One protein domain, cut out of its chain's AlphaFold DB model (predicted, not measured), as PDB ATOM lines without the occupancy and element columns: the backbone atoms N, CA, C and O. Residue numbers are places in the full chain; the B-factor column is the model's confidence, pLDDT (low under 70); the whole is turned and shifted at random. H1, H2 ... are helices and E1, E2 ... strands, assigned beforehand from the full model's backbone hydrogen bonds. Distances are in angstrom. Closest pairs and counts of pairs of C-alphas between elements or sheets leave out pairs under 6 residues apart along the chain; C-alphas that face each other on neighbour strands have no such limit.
ATOM      1  N   LEU A   8     101.845 121.761  93.172       87.69
ATOM      2  CA  LEU A   8     101.866 122.729  94.264       87.69
ATOM      3  C   LEU A   8     100.813 123.808  94.020       87.69
ATOM      4  O   LEU A   8     100.646 124.270  92.893       87.69
ATOM      5  N   CYS A   9     100.135 124.220  95.087       82.69
ATOM      6  CA  CYS A   9      99.120 125.268  95.054       82.69
ATOM      7  C   CYS A   9      99.424 126.345  96.097       82.69
ATOM      8  O   CYS A   9      99.936 126.035  97.178       82.69
ATOM      9  N   GLY A  10      99.056 127.593  95.808       81.94
ATOM     10  CA  GLY A  10      98.981 128.646  96.819       81.94
ATOM     11  C   GLY A  10      99.790 129.898  96.501       81.94
ATOM     12  O   GLY A  10      99.504 130.604  95.542       81.94
ATOM     13  N   SER A  11     100.731 130.239  97.387       82.62
ATOM     14  CA  SER A  11     101.428 131.535  97.370       82.62
ATOM     15  C   SER A  11     102.265 131.734  96.107       82.62
ATOM     16  O   SER A  11     102.869 130.795  95.592       82.62
ATOM     17  N   ILE A  12     102.335 132.982  95.641       85.75
ATOM     18  CA  ILE A  12     103.061 133.341  94.421       85.75
ATOM     19  C   ILE A  12     104.530 133.556  94.770       85.75
ATOM     20  O   ILE A  12     104.857 134.323  95.679       85.75
ATOM     21  N   LEU A  13     105.412 132.909  94.015       90.25
ATOM     22  CA  LEU A  13     106.857 133.071  94.118       90.25
ATOM     23  C   LEU A  13     107.445 133.594  92.809       90.25
ATOM     24  O   LEU A  13     106.916 133.345  91.728       90.25
ATOM     25  N   GLN A  14     108.543 134.327  92.923       91.19
ATOM     26  CA  GLN A  14     109.278 134.913  91.816       91.19
ATOM     27  C   GLN A  14     110.743 134.503  91.906       91.19
ATOM     28  O   GLN A  14     111.335 134.468  92.987       91.19
ATOM     29  N   TYR A  15     111.315 134.221  90.743       92.94
ATOM     30  CA  TYR A  15     112.734 133.951  90.564       92.94
ATOM     31  C   TYR A  15     113.462 135.208  90.102       92.94
ATOM     32  O   TYR A  15     112.841 136.109  89.529       92.94
ATOM     33  N   MET A  16     114.775 135.247  90.310       93.19
ATOM     34  CA  MET A  16     115.628 136.254  89.695       93.19
ATOM     35  C   MET A  16     115.436 136.246  88.168       93.19
ATOM     36  O   MET A  16     115.412 135.174  87.555       93.19
ATOM     37  N   PRO A  17     115.284 137.418  87.522       90.12
ATOM     38  CA  PRO A  17     115.041 137.518  86.083       90.12
ATOM     39  C   PRO A  17     116.343 137.380  85.277       90.12
ATOM     40  O   PRO A  17     116.577 138.122  84.328       90.12
ATOM     41  N   VAL A  18     117.201 136.442  85.670       90.19
ATOM     42  CA  VAL A  18     118.469 136.128  85.007       90.19
ATOM     43  C   VAL A  18     118.304 134.787  84.301       90.19
ATOM     44  O   VAL A  18     117.595 133.904  84.789       90.19
ATOM     45  N   ASP A  19     118.885 134.639  83.112       85.12
ATOM     46  CA  ASP A  19     118.890 133.345  82.433       85.12
ATOM     47  C   ASP A  19     120.021 132.473  82.978       85.12
ATOM     48  O   ASP A  19     121.145 132.486  82.481       85.12
ATOM     49  N   ASP A  20     119.719 131.767  84.063       84.62
ATOM     50  CA  ASP A  20     120.620 130.839  84.729       84.62
ATOM     51  C   ASP A  20     120.068 129.404  84.720       84.62
ATOM     52  O   ASP A  20     118.872 129.139  84.546       84.62
ATOM     53  N   ASN A  21     120.978 128.448  84.907       84.69
ATOM     54  CA  ASN A  21     120.618 127.043  85.104       84.69
ATOM     55  C   ASN A  21     120.182 126.754  86.551       84.69
ATOM     56  O   ASN A  21     119.503 125.760  86.791       84.69
ATOM     57  N   ASN A  22     120.563 127.618  87.499       86.81
ATOM     58  CA  ASN A  22     120.306 127.475  88.931       86.81
ATOM     59  C   ASN A  22     119.559 128.710  89.452       86.81
ATOM     60  O   ASN A  22     120.181 129.586  90.052       86.81
ATOM     61  N   PRO A  23     118.241 128.783  89.229       89.25
ATOM     62  CA  PRO A  23     117.478 129.990  89.482       89.25
ATOM     63  C   PRO A  23     117.334 130.297  90.962       89.25
ATOM     64  O   PRO A  23     116.806 129.499  91.741       89.25
ATOM     65  N   GLU A  24     117.752 131.501  91.337       91.62
ATOM     66  CA  GLU A  24     117.612 131.997  92.699       91.62
ATOM     67  C   GLU A  24     116.187 132.505  92.965       91.62
ATOM     68  O   GLU A  24     115.581 133.215  92.157       91.62
ATOM     69  N   MET A  25     115.640 132.137  94.124       91.50
ATOM     70  CA  MET A  25     114.357 132.650  94.598       91.50
ATOM     71  C   MET A  25     114.516 134.117  95.018       91.50
ATOM     72  O   MET A  25     115.194 134.409  96.000       91.50
ATOM     73  N   LEU A  26     113.831 135.023  94.322       91.19
ATOM     74  CA  LEU A  26     113.864 136.459  94.605       91.19
ATOM     75  C   LEU A  26     112.845 136.845  95.680       91.19
ATOM     76  O   LEU A  26     113.160 137.547  96.640       91.19
ATOM     77  N   TYR A  27     111.594 136.415  95.513       89.38
ATOM     78  CA  TYR A  27     110.503 136.899  96.352       89.38
ATOM     79  C   TYR A  27     109.364 135.893  96.463       89.38
ATOM     80  O   TYR A  27     109.076 135.149  95.530       89.38
ATOM     81  N   VAL A  28     108.683 135.904  97.609       89.62
ATOM     82  CA  VAL A  28     107.449 135.149  97.838       89.62
ATOM     83  C   VAL A  28     106.406 136.065  98.467       89.62
ATOM     84  O   VAL A  28     106.665 136.739  99.474       89.62
ATOM     85  N   ASN A  29     105.205 136.048  97.891       84.00
ATOM     86  CA  ASN A  29     104.028 136.726  98.405       84.00
ATOM     87  C   ASN A  29     102.945 135.721  98.794       84.00
ATOM     88  O   ASN A  29     102.484 134.927  97.974       84.00
ATOM     89  N   GLY A  30     102.493 135.810 100.039       83.00
ATOM     90  CA  GLY A  30     101.357 135.047 100.523       83.00
ATOM     91  C   GLY A  30     100.959 135.494 101.916       83.00
ATOM     92  O   GLY A  30     101.704 135.266 102.866       83.00
ATOM     93  N   LYS A  31      99.771 136.097 102.062       81.38
ATOM     94  CA  LYS A  31      99.226 136.456 103.386       81.38
ATOM     95  C   LYS A  31      99.144 135.227 104.294       81.38
ATOM     96  O   LYS A  31      99.588 135.272 105.431       81.38
ATOM     97  N   ALA A  32      98.706 134.112 103.725       79.19
ATOM     98  CA  ALA A  32      98.678 132.790 104.335       79.19
ATOM     99  C   ALA A  32     100.006 132.323 104.959       79.19
ATOM    100  O   ALA A  32     100.014 131.506 105.875       79.19
ATOM    101  N   LEU A  33     101.146 132.810 104.460       85.75
ATOM    102  CA  LEU A  33     102.448 132.453 105.017       85.75
ATOM    103  C   LEU A  33     102.704 133.190 106.330       85.75
ATOM    104  O   LEU A  33     103.247 132.596 107.258       85.75
ATOM    105  N   VAL A  34     102.321 134.462 106.425       87.62
ATOM    106  CA  VAL A  34     102.532 135.281 107.630       87.62
ATOM    107  C   VAL A  34     101.415 135.108 108.654       87.62
ATOM    108  O   VAL A  34     101.685 135.141 109.849       87.62
ATOM    109  N   ASP A  35     100.201 134.857 108.179       83.12
ATOM    110  CA  ASP A  35      98.990 134.674 108.967       83.12
ATOM    111  C   ASP A  35      98.229 133.440 108.445       83.12
ATOM    112  O   ASP A  35      97.346 133.558 107.590       83.12
ATOM    113  N   PRO A  36      98.629 132.230 108.876       71.25
ATOM    114  CA  PRO A  36      98.026 130.981 108.415       71.25
ATOM    115  C   PRO A  36      96.614 130.760 108.971       71.25
ATOM    116  O   PRO A  36      95.901 129.899 108.466       71.25
ATOM    117  N   TYR A  37      96.193 131.517 109.991       76.50
ATOM    118  CA  TYR A  37      94.899 131.352 110.655       76.50
ATOM    119  C   TYR A  37      94.224 132.714 110.873       76.50
ATOM    120  O   TYR A  37      94.011 133.118 112.016       76.50
ATOM    121  N   PRO A  38      93.838 133.418 109.792       68.94
ATOM    122  CA  PRO A  38      93.287 134.771 109.892       68.94
ATOM    123  C   PRO A  38      91.963 134.826 110.668       68.94
ATOM    124  O   PRO A  38      91.614 135.864 111.219       68.94
ATOM    125  N   SER A  39      91.228 133.710 110.724       73.06
ATOM    126  CA  SER A  39      89.982 133.567 111.490       73.06
ATOM    127  C   SER A  39      90.197 133.015 112.906       73.06
ATOM    128  O   SER A  39      89.234 132.633 113.563       73.06
ATOM    129  N   GLY A  40      91.449 132.931 113.368       72.38
ATOM    130  CA  GLY A  40      91.811 132.310 114.639       72.38
ATOM    131  C   GLY A  40      91.958 130.788 114.562       72.38
ATOM    132  O   GLY A  40      91.625 130.140 113.566       72.38
ATOM    133  N   VAL A  41      92.494 130.210 115.640       73.50
ATOM    134  CA  VAL A  41      92.783 128.768 115.734       73.50
ATOM    135  C   VAL A  41      91.526 127.909 115.885       73.50
ATOM    136  O   VAL A  41      91.527 126.746 115.489       73.50
ATOM    137  N   ASP A  42      90.430 128.491 116.370       73.44
ATOM    138  CA  ASP A  42      89.159 127.787 116.571       73.44
ATOM    139  C   ASP A  42      88.543 127.324 115.240       73.44
ATOM    140  O   ASP A  42      87.910 126.272 115.156       73.44
ATOM    141  N   GLY A  43      88.802 128.065 114.157       67.56
ATOM    142  CA  GLY A  43      88.361 127.720 112.803       67.56
ATOM    143  C   GLY A  43      89.174 126.607 112.134       67.56
ATOM    144  O   GLY A  43      88.805 126.158 111.047       67.56
ATOM    145  N   ILE A  44      90.273 126.139 112.738       69.94
ATOM    146  CA  ILE A  44      91.148 125.117 112.134       69.94
ATOM    147  C   ILE A  44      90.414 123.781 112.011       69.94
ATOM    148  O   ILE A  44      90.517 123.121 110.978       69.94
ATOM    149  N   ALA A  45      89.644 123.403 113.034       67.44
ATOM    150  CA  ALA A  45      88.945 122.119 113.077       67.44
ATOM    151  C   ALA A  45      87.863 121.984 111.990       67.44
ATOM    152  O   ALA A  45      87.570 120.877 111.542       67.44
ATOM    153  N   THR A  46      87.283 123.104 111.549       68.25
ATOM    154  CA  THR A  46      86.188 123.151 110.565       68.25
ATOM    155  C   THR A  46      86.644 123.600 109.175       68.25
ATOM    156  O   THR A  46      85.881 123.513 108.210       68.25
ATOM    157  N   SER A  47      87.893 124.051 109.035       64.56
ATOM    158  CA  SER A  47      88.450 124.488 107.757       64.56
ATOM    159  C   SER A  47      88.697 123.306 106.821       64.56
ATOM    160  O   SER A  47      89.306 122.299 107.185       64.56
ATOM    161  N   ARG A  48      88.264 123.434 105.560       60.94
ATOM    162  CA  ARG A  48      88.582 122.444 104.520       60.94
ATOM    163  C   ARG A  48      90.100 122.346 104.353       60.94
ATOM    164  O   ARG A  48      90.773 123.368 104.376       60.94
ATOM    165  N   ARG A  49      90.639 121.151 104.085       59.12
ATOM    166  CA  ARG A  49      92.091 120.939 103.880       59.12
ATOM    167  C   ARG A  49      92.706 121.825 102.792       59.12
ATOM    168  O   ARG A  49      93.846 122.233 102.922       59.12
ATOM    169  N   GLN A  50      91.936 122.167 101.765       56.38
ATOM    170  CA  GLN A  50      92.333 123.127 100.727       56.38
ATOM    171  C   GLN A  50      92.461 124.580 101.226       56.38
ATOM    172  O   GLN A  50      93.178 125.370 100.627       56.38
ATOM    173  N   ASN A  51      91.801 124.915 102.338       57.09
ATOM    174  CA  ASN A  51      91.925 126.189 103.048       57.09
ATOM    175  C   ASN A  51      92.971 126.116 104.173       57.09
ATOM    176  O   ASN A  51      93.283 127.142 104.772       57.09
ATOM    177  N   LEU A  52      93.488 124.921 104.495       60.09
ATOM    178  CA  LEU A  52      94.594 124.776 105.434       60.09
ATOM    179  C   LEU A  52      95.860 125.228 104.718       60.09
ATOM    180  O   LEU A  52      96.443 124.526 103.890       60.09
ATOM    181  N   TYR A  53      96.256 126.451 105.025       66.19
ATOM    182  CA  TYR A  53      97.471 127.042 104.513       66.19
ATOM    183  C   TYR A  53      98.678 126.248 105.010       66.19
ATOM    184  O   TYR A  53      98.770 125.879 106.180       66.19
ATOM    185  N   ASN A  54      99.615 125.963 104.109       72.81
ATOM    186  CA  ASN A  54     100.843 125.277 104.473       72.81
ATOM    187  C   ASN A  54     101.686 126.180 105.386       72.81
ATOM    188  O   ASN A  54     102.389 127.076 104.919       72.81
ATOM    189  N   THR A  55     101.610 125.936 106.694       74.25
ATOM    190  CA  THR A  55     102.277 126.744 107.721       74.25
ATOM    191  C   THR A  55     103.801 126.672 107.624       74.25
ATOM    192  O   THR A  55     104.482 127.597 108.063       74.25
ATOM    193  N   PHE A  56     104.354 125.609 107.040       80.75
ATOM    194  CA  PHE A  56     105.794 125.426 106.880       80.75
ATOM    195  C   PHE A  56     106.079 124.815 105.506       80.75
ATOM    196  O   PHE A  56     106.317 123.607 105.397       80.75
ATOM    197  N   PRO A  57     106.024 125.621 104.431       87.56
ATOM    198  CA  PRO A  57     106.287 125.107 103.102       87.56
ATOM    199  C   PRO A  57     107.734 124.629 103.011       87.56
ATOM    200  O   PRO A  57     108.662 125.269 103.503       87.56
ATOM    201  N   THR A  58     107.913 123.479 102.369       89.75
ATOM    202  CA  THR A  58     109.220 122.836 102.179       89.75
ATOM    203  C   THR A  58     109.663 122.832 100.721       89.75
ATOM    204  O   THR A  58     110.840 122.626 100.445       89.75
ATOM    205  N   HIS A  59     108.734 123.061  99.792       92.56
ATOM    206  CA  HIS A  59     108.961 122.983  98.354       92.56
ATOM    207  C   HIS A  59     108.358 124.195  97.645       92.56
ATOM    208  O   HIS A  59     107.404 124.807  98.126       92.56
ATOM    209  N   MET A  60     108.919 124.499  96.482       92.12
ATOM    210  CA  MET A  60     108.469 125.506  95.527       92.12
ATOM    211  C   MET A  60     108.370 124.893  94.130       92.12
ATOM    212  O   MET A  60     109.021 123.885  93.844       92.12
ATOM    213  N   VAL A  61     107.559 125.498  93.264       91.31
ATOM    214  CA  VAL A  61     107.461 125.096  91.853       91.31
ATOM    215  C   VAL A  61     108.763 125.482  91.157       91.31
ATOM    216  O   VAL A  61     109.099 126.656  91.248       91.31
ATOM    217  N   PRO A  62     109.462 124.576  90.448       91.81
ATOM    218  CA  PRO A  62     110.687 124.898  89.720       91.81
ATOM    219  C   PRO A  62     110.478 126.057  88.740       91.81
ATOM    220  O   PRO A  62     109.384 126.210  88.185       91.81
ATOM    221  N   ARG A  63     111.530 126.839  88.456       90.44
ATOM    222  CA  ARG A  63     111.464 127.902  87.438       90.44
ATOM    223  C   ARG A  63     111.012 127.315  86.106       90.44
ATOM    224  O   ARG A  63     111.677 126.460  85.523       90.44
ATOM    225  N   GLN A  64     109.885 127.812  85.614       87.25
ATOM    226  CA  GLN A  64     109.339 127.404  84.329       87.25
ATOM    227  C   GLN A  64     109.912 128.289  83.227       87.25
ATOM    228  O   GLN A  64     109.932 129.517  83.345       87.25
ATOM    229  N   LYS A  65     110.328 127.675  82.117       85.56
ATOM    230  CA  LYS A  65     110.552 128.424  80.878       85.56
ATOM    231  C   LYS A  65     109.199 128.847  80.320       85.56
ATOM    232  O   LYS A  65     108.223 128.096  80.398       85.56
ATOM    233  N   ARG A  66     109.136 130.050  79.748       83.00
ATOM    234  CA  ARG A  66     107.914 130.529  79.101       83.00
ATOM    235  C   ARG A  66     107.539 129.547  77.996       83.00
ATOM    236  O   ARG A  66     108.325 129.295  77.088       83.00
ATOM    237  N   THR A  67     106.342 128.995  78.096       80.31
ATOM    238  CA  THR A  67     105.788 128.063  77.118       80.31
ATOM    239  C   THR A  67     104.413 128.555  76.678       80.31
ATOM    240  O   THR A  67     103.791 129.351  77.390       80.31
ATOM    241  N   PRO A  68     103.935 128.138  75.494       81.88
ATOM    242  CA  PRO A  68     102.566 128.404  75.081       81.88
ATOM    243  C   PRO A  68     101.581 127.862  76.118       81.88
ATOM    244  O   PRO A  68     101.785 126.778  76.671       81.88
ATOM    245  N   THR A  69     100.505 128.604  76.365       70.38
ATOM    246  CA  THR A  69      99.443 128.197  77.285       70.38
ATOM    247  C   THR A  69      98.842 126.878  76.813       70.38
ATOM    248  O   THR A  69      98.286 126.788  75.719       70.38
ATOM    249  N   LYS A  70      98.954 125.837  77.639       68.62
ATOM    250  CA  LYS A  70      98.257 124.572  77.404       68.62
ATOM    251  C   LYS A  70      96.861 124.664  78.025       68.62
ATOM    252  O   LYS A  70      96.744 125.185  79.135       68.62
ATOM    253  N   PRO A  71      95.810 124.165  77.358       66.75
ATOM    254  CA  PRO A  71      94.497 124.067  77.978       66.75
ATOM    255  C   PRO A  71      94.596 123.190  79.232       66.75
ATOM    256  O   PRO A  71      95.089 122.059  79.168       66.75
ATOM    257  N   SER A  72      94.161 123.728  80.374       63.41
ATOM    258  CA  SER A  72      94.082 122.961  81.619       63.41
ATOM    259  C   SER A  72      93.105 121.805  81.418       63.41
ATOM    260  O   SER A  72      91.940 122.022  81.090       63.41
ATOM    261  N   ARG A  73      93.573 120.565  81.594       58.41
ATOM    262  CA  ARG A  73      92.735 119.358  81.483       58.41
ATOM    263  C   ARG A  73      91.914 119.081  82.746       58.41
ATOM    264  O   ARG A  73      91.200 118.087  82.790       58.41
ATOM    265  N   GLN A  74      92.053 119.898  83.790       62.41
ATOM    266  CA  GLN A  74      91.548 119.582  85.120       62.41
ATOM    267  C   GLN A  74      90.836 120.783  85.750       62.41
ATOM    268  O   GLN A  74      91.258 121.927  85.591       62.41
ATOM    269  N   HIS A  75      89.784 120.500  86.522       68.75
ATOM    270  CA  HIS A  75      89.008 121.463  87.313       68.75
ATOM    271  C   HIS A  75      89.759 121.968  88.560       68.75
ATOM    272  O   HIS A  75      89.155 122.167  89.612       68.75
ATOM    273  N   PHE A  76      91.080 122.123  88.478       66.19
ATOM    274  CA  PHE A  76      91.837 122.745  89.554       66.19
ATOM    275  C   PHE A  76      91.710 124.257  89.463       66.19
ATOM    276  O   PHE A  76      91.565 124.841  88.387       66.19
ATOM    277  N   THR A  77      91.736 124.882  90.626       67.31
ATOM    278  CA  THR A  77      91.756 126.325  90.745       67.31
ATOM    279  C   THR A  77      93.081 126.872  90.197       67.31
ATOM    280  O   THR A  77      94.102 126.179  90.169       67.31
ATOM    281  N   ILE A  78      93.058 128.101  89.672       68.25
ATOM    282  CA  ILE A  78      94.172 128.682  88.897       68.25
ATOM    283  C   ILE A  78      95.471 128.832  89.701       68.25
ATOM    284  O   ILE A  78      96.546 128.968  89.126       68.25
ATOM    285  N   GLU A  79      95.384 128.800  91.029       74.44
ATOM    286  CA  GLU A  79      96.517 128.852  91.947       74.44
ATOM    287  C   GLU A  79      97.295 127.532  92.056       74.44
ATOM    288  O   GLU A  79      98.312 127.490  92.753       74.44
ATOM    289  N   CYS A  80      96.834 126.463  91.399       81.38
ATOM    290  CA  CYS A  80      97.492 125.162  91.376       81.38
ATOM    291  C   CYS A  80      98.329 124.959  90.107       81.38
ATOM    292  O   CYS A  80      97.818 124.862  88.993       81.38
ATOM    293  N   MET A  81      99.635 124.794  90.296       84.94
ATOM    294  CA  MET A  81     100.610 124.497  89.249       84.94
ATOM    295  C   MET A  81     100.750 122.977  89.096       84.94
ATOM    296  O   MET A  81     101.681 122.364  89.621       84.94
ATOM    297  N   VAL A  82      99.776 122.358  88.426       85.81
ATOM    298  CA  VAL A  82      99.655 120.894  88.323       85.81
ATOM    299  C   VAL A  82     100.636 120.309  87.313       85.81
ATOM    300  O   VAL A  82     100.697 120.757  86.168       85.81
ATOM    301  N   GLY A  83     101.393 119.291  87.731       86.38
ATOM    302  CA  GLY A  83     102.368 118.607  86.875       86.38
ATOM    303  C   GLY A  83     103.566 119.472  86.469       86.38
ATOM    304  O   GLY A  83     104.252 119.152  85.499       86.38
ATOM    305  N   LEU A  84     103.810 120.581  87.175       88.06
ATOM    306  CA  LEU A  84     104.925 121.499  86.903       88.06
ATOM    307  C   LEU A  84     106.142 121.244  87.802       88.06
ATOM    308  O   LEU A  84     107.153 121.938  87.695       88.06
ATOM    309  N   GLY A  85     106.069 120.204  88.632       90.38
ATOM    310  CA  GLY A  85     107.169 119.721  89.447       90.38
ATOM    311  C   GLY A  85     107.278 120.427  90.792       90.38
ATOM    312  O   GLY A  85     106.536 121.353  91.128       90.38
ATOM    313  N   SER A  86     108.243 119.968  91.580       92.00
ATOM    314  CA  SER A  86     108.570 120.543  92.878       92.00
ATOM    315  C   SER A  86     110.077 120.490  93.116       92.00
ATOM    316  O   SER A  86     110.752 119.526  92.766       92.00
ATOM    317  N   THR A  87     110.609 121.549  93.714       92.62
ATOM    318  CA  THR A  87     112.006 121.651  94.150       92.62
ATOM    319  C   THR A  87     112.050 122.109  95.602       92.62
ATOM    320  O   THR A  87     111.200 122.916  95.991       92.62
ATOM    321  N   PRO A  88     113.004 121.632  96.419       92.94
ATOM    322  CA  PRO A  88     113.148 122.093  97.796       92.94
ATOM    323  C   PRO A  88     113.337 123.610  97.881       92.94
ATOM    324  O   PRO A  88     114.035 124.209  97.063       92.94
ATOM    325  N   LEU A  89     112.729 124.229  98.892       92.31
ATOM    326  CA  LEU A  89     112.968 125.636  99.203       92.31
ATOM    327  C   LEU A  89     114.402 125.853  99.723       92.31
ATOM    328  O   LEU A  89     114.967 124.956 100.361       92.31
ATOM    329  N   PRO A  90     114.985 127.052  99.525       91.75
ATOM    330  CA  PRO A  90     116.269 127.400 100.124       91.75
ATOM    331  C   PRO A  90     116.238 127.250 101.648       91.75
ATOM    332  O   PRO A  90     115.265 127.627 102.301       91.75
TER     333      PRO A  90
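Overview. This is residues 8 to 90 of the 125 residues of an uncharacterized protein of Phytophthora infestans (strain T30-4) (UniProt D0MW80). With little regular structure, this is mostly loops: a small hairpin, E1 and E2, then two short helices, H1 and H2, leading away from it along the longest axis, while residues 45 to 90, with no named element, fold back towards it and residues 66 to 71 stick out. The printed part has 83 residues, 17 in named elements of mixed class; the sheet E1 - E2 is antiparallel. The whole is loose, radius of gyration of the C-alphas 14.9 A, spanning 45 by 31 by 17 A.

Along the chain. E1, residues 12 to 15, begins at C-alpha 12 (103.061, 133.341, 94.421) and measures 10.4 A. E2, residues 25 to 29, measures 11.7 A. H1 is residues 31 to 34, 5.5 A; H2, residues 41 to 44, 5.4 A, ends at C-alpha 44 (91.148, 125.117, 112.134).

Arrangement. Hairpin E1 and E2 is antiparallel at 163 degrees; N 14 and O 27 are 2.8 A apart, within hydrogen-bond range. H1 and H2 are apart, each too short for an O i to N i+4 pair; in each the one O i to N i+3 pair is within range. Residues 59 to 60 pair with 87 to 88, antiparallel.

Size, cuts and confidence. The printed part has no cut and no long link between named elements. Confidence is under 70 at residues 38, 43 to 53 and 70 to 78.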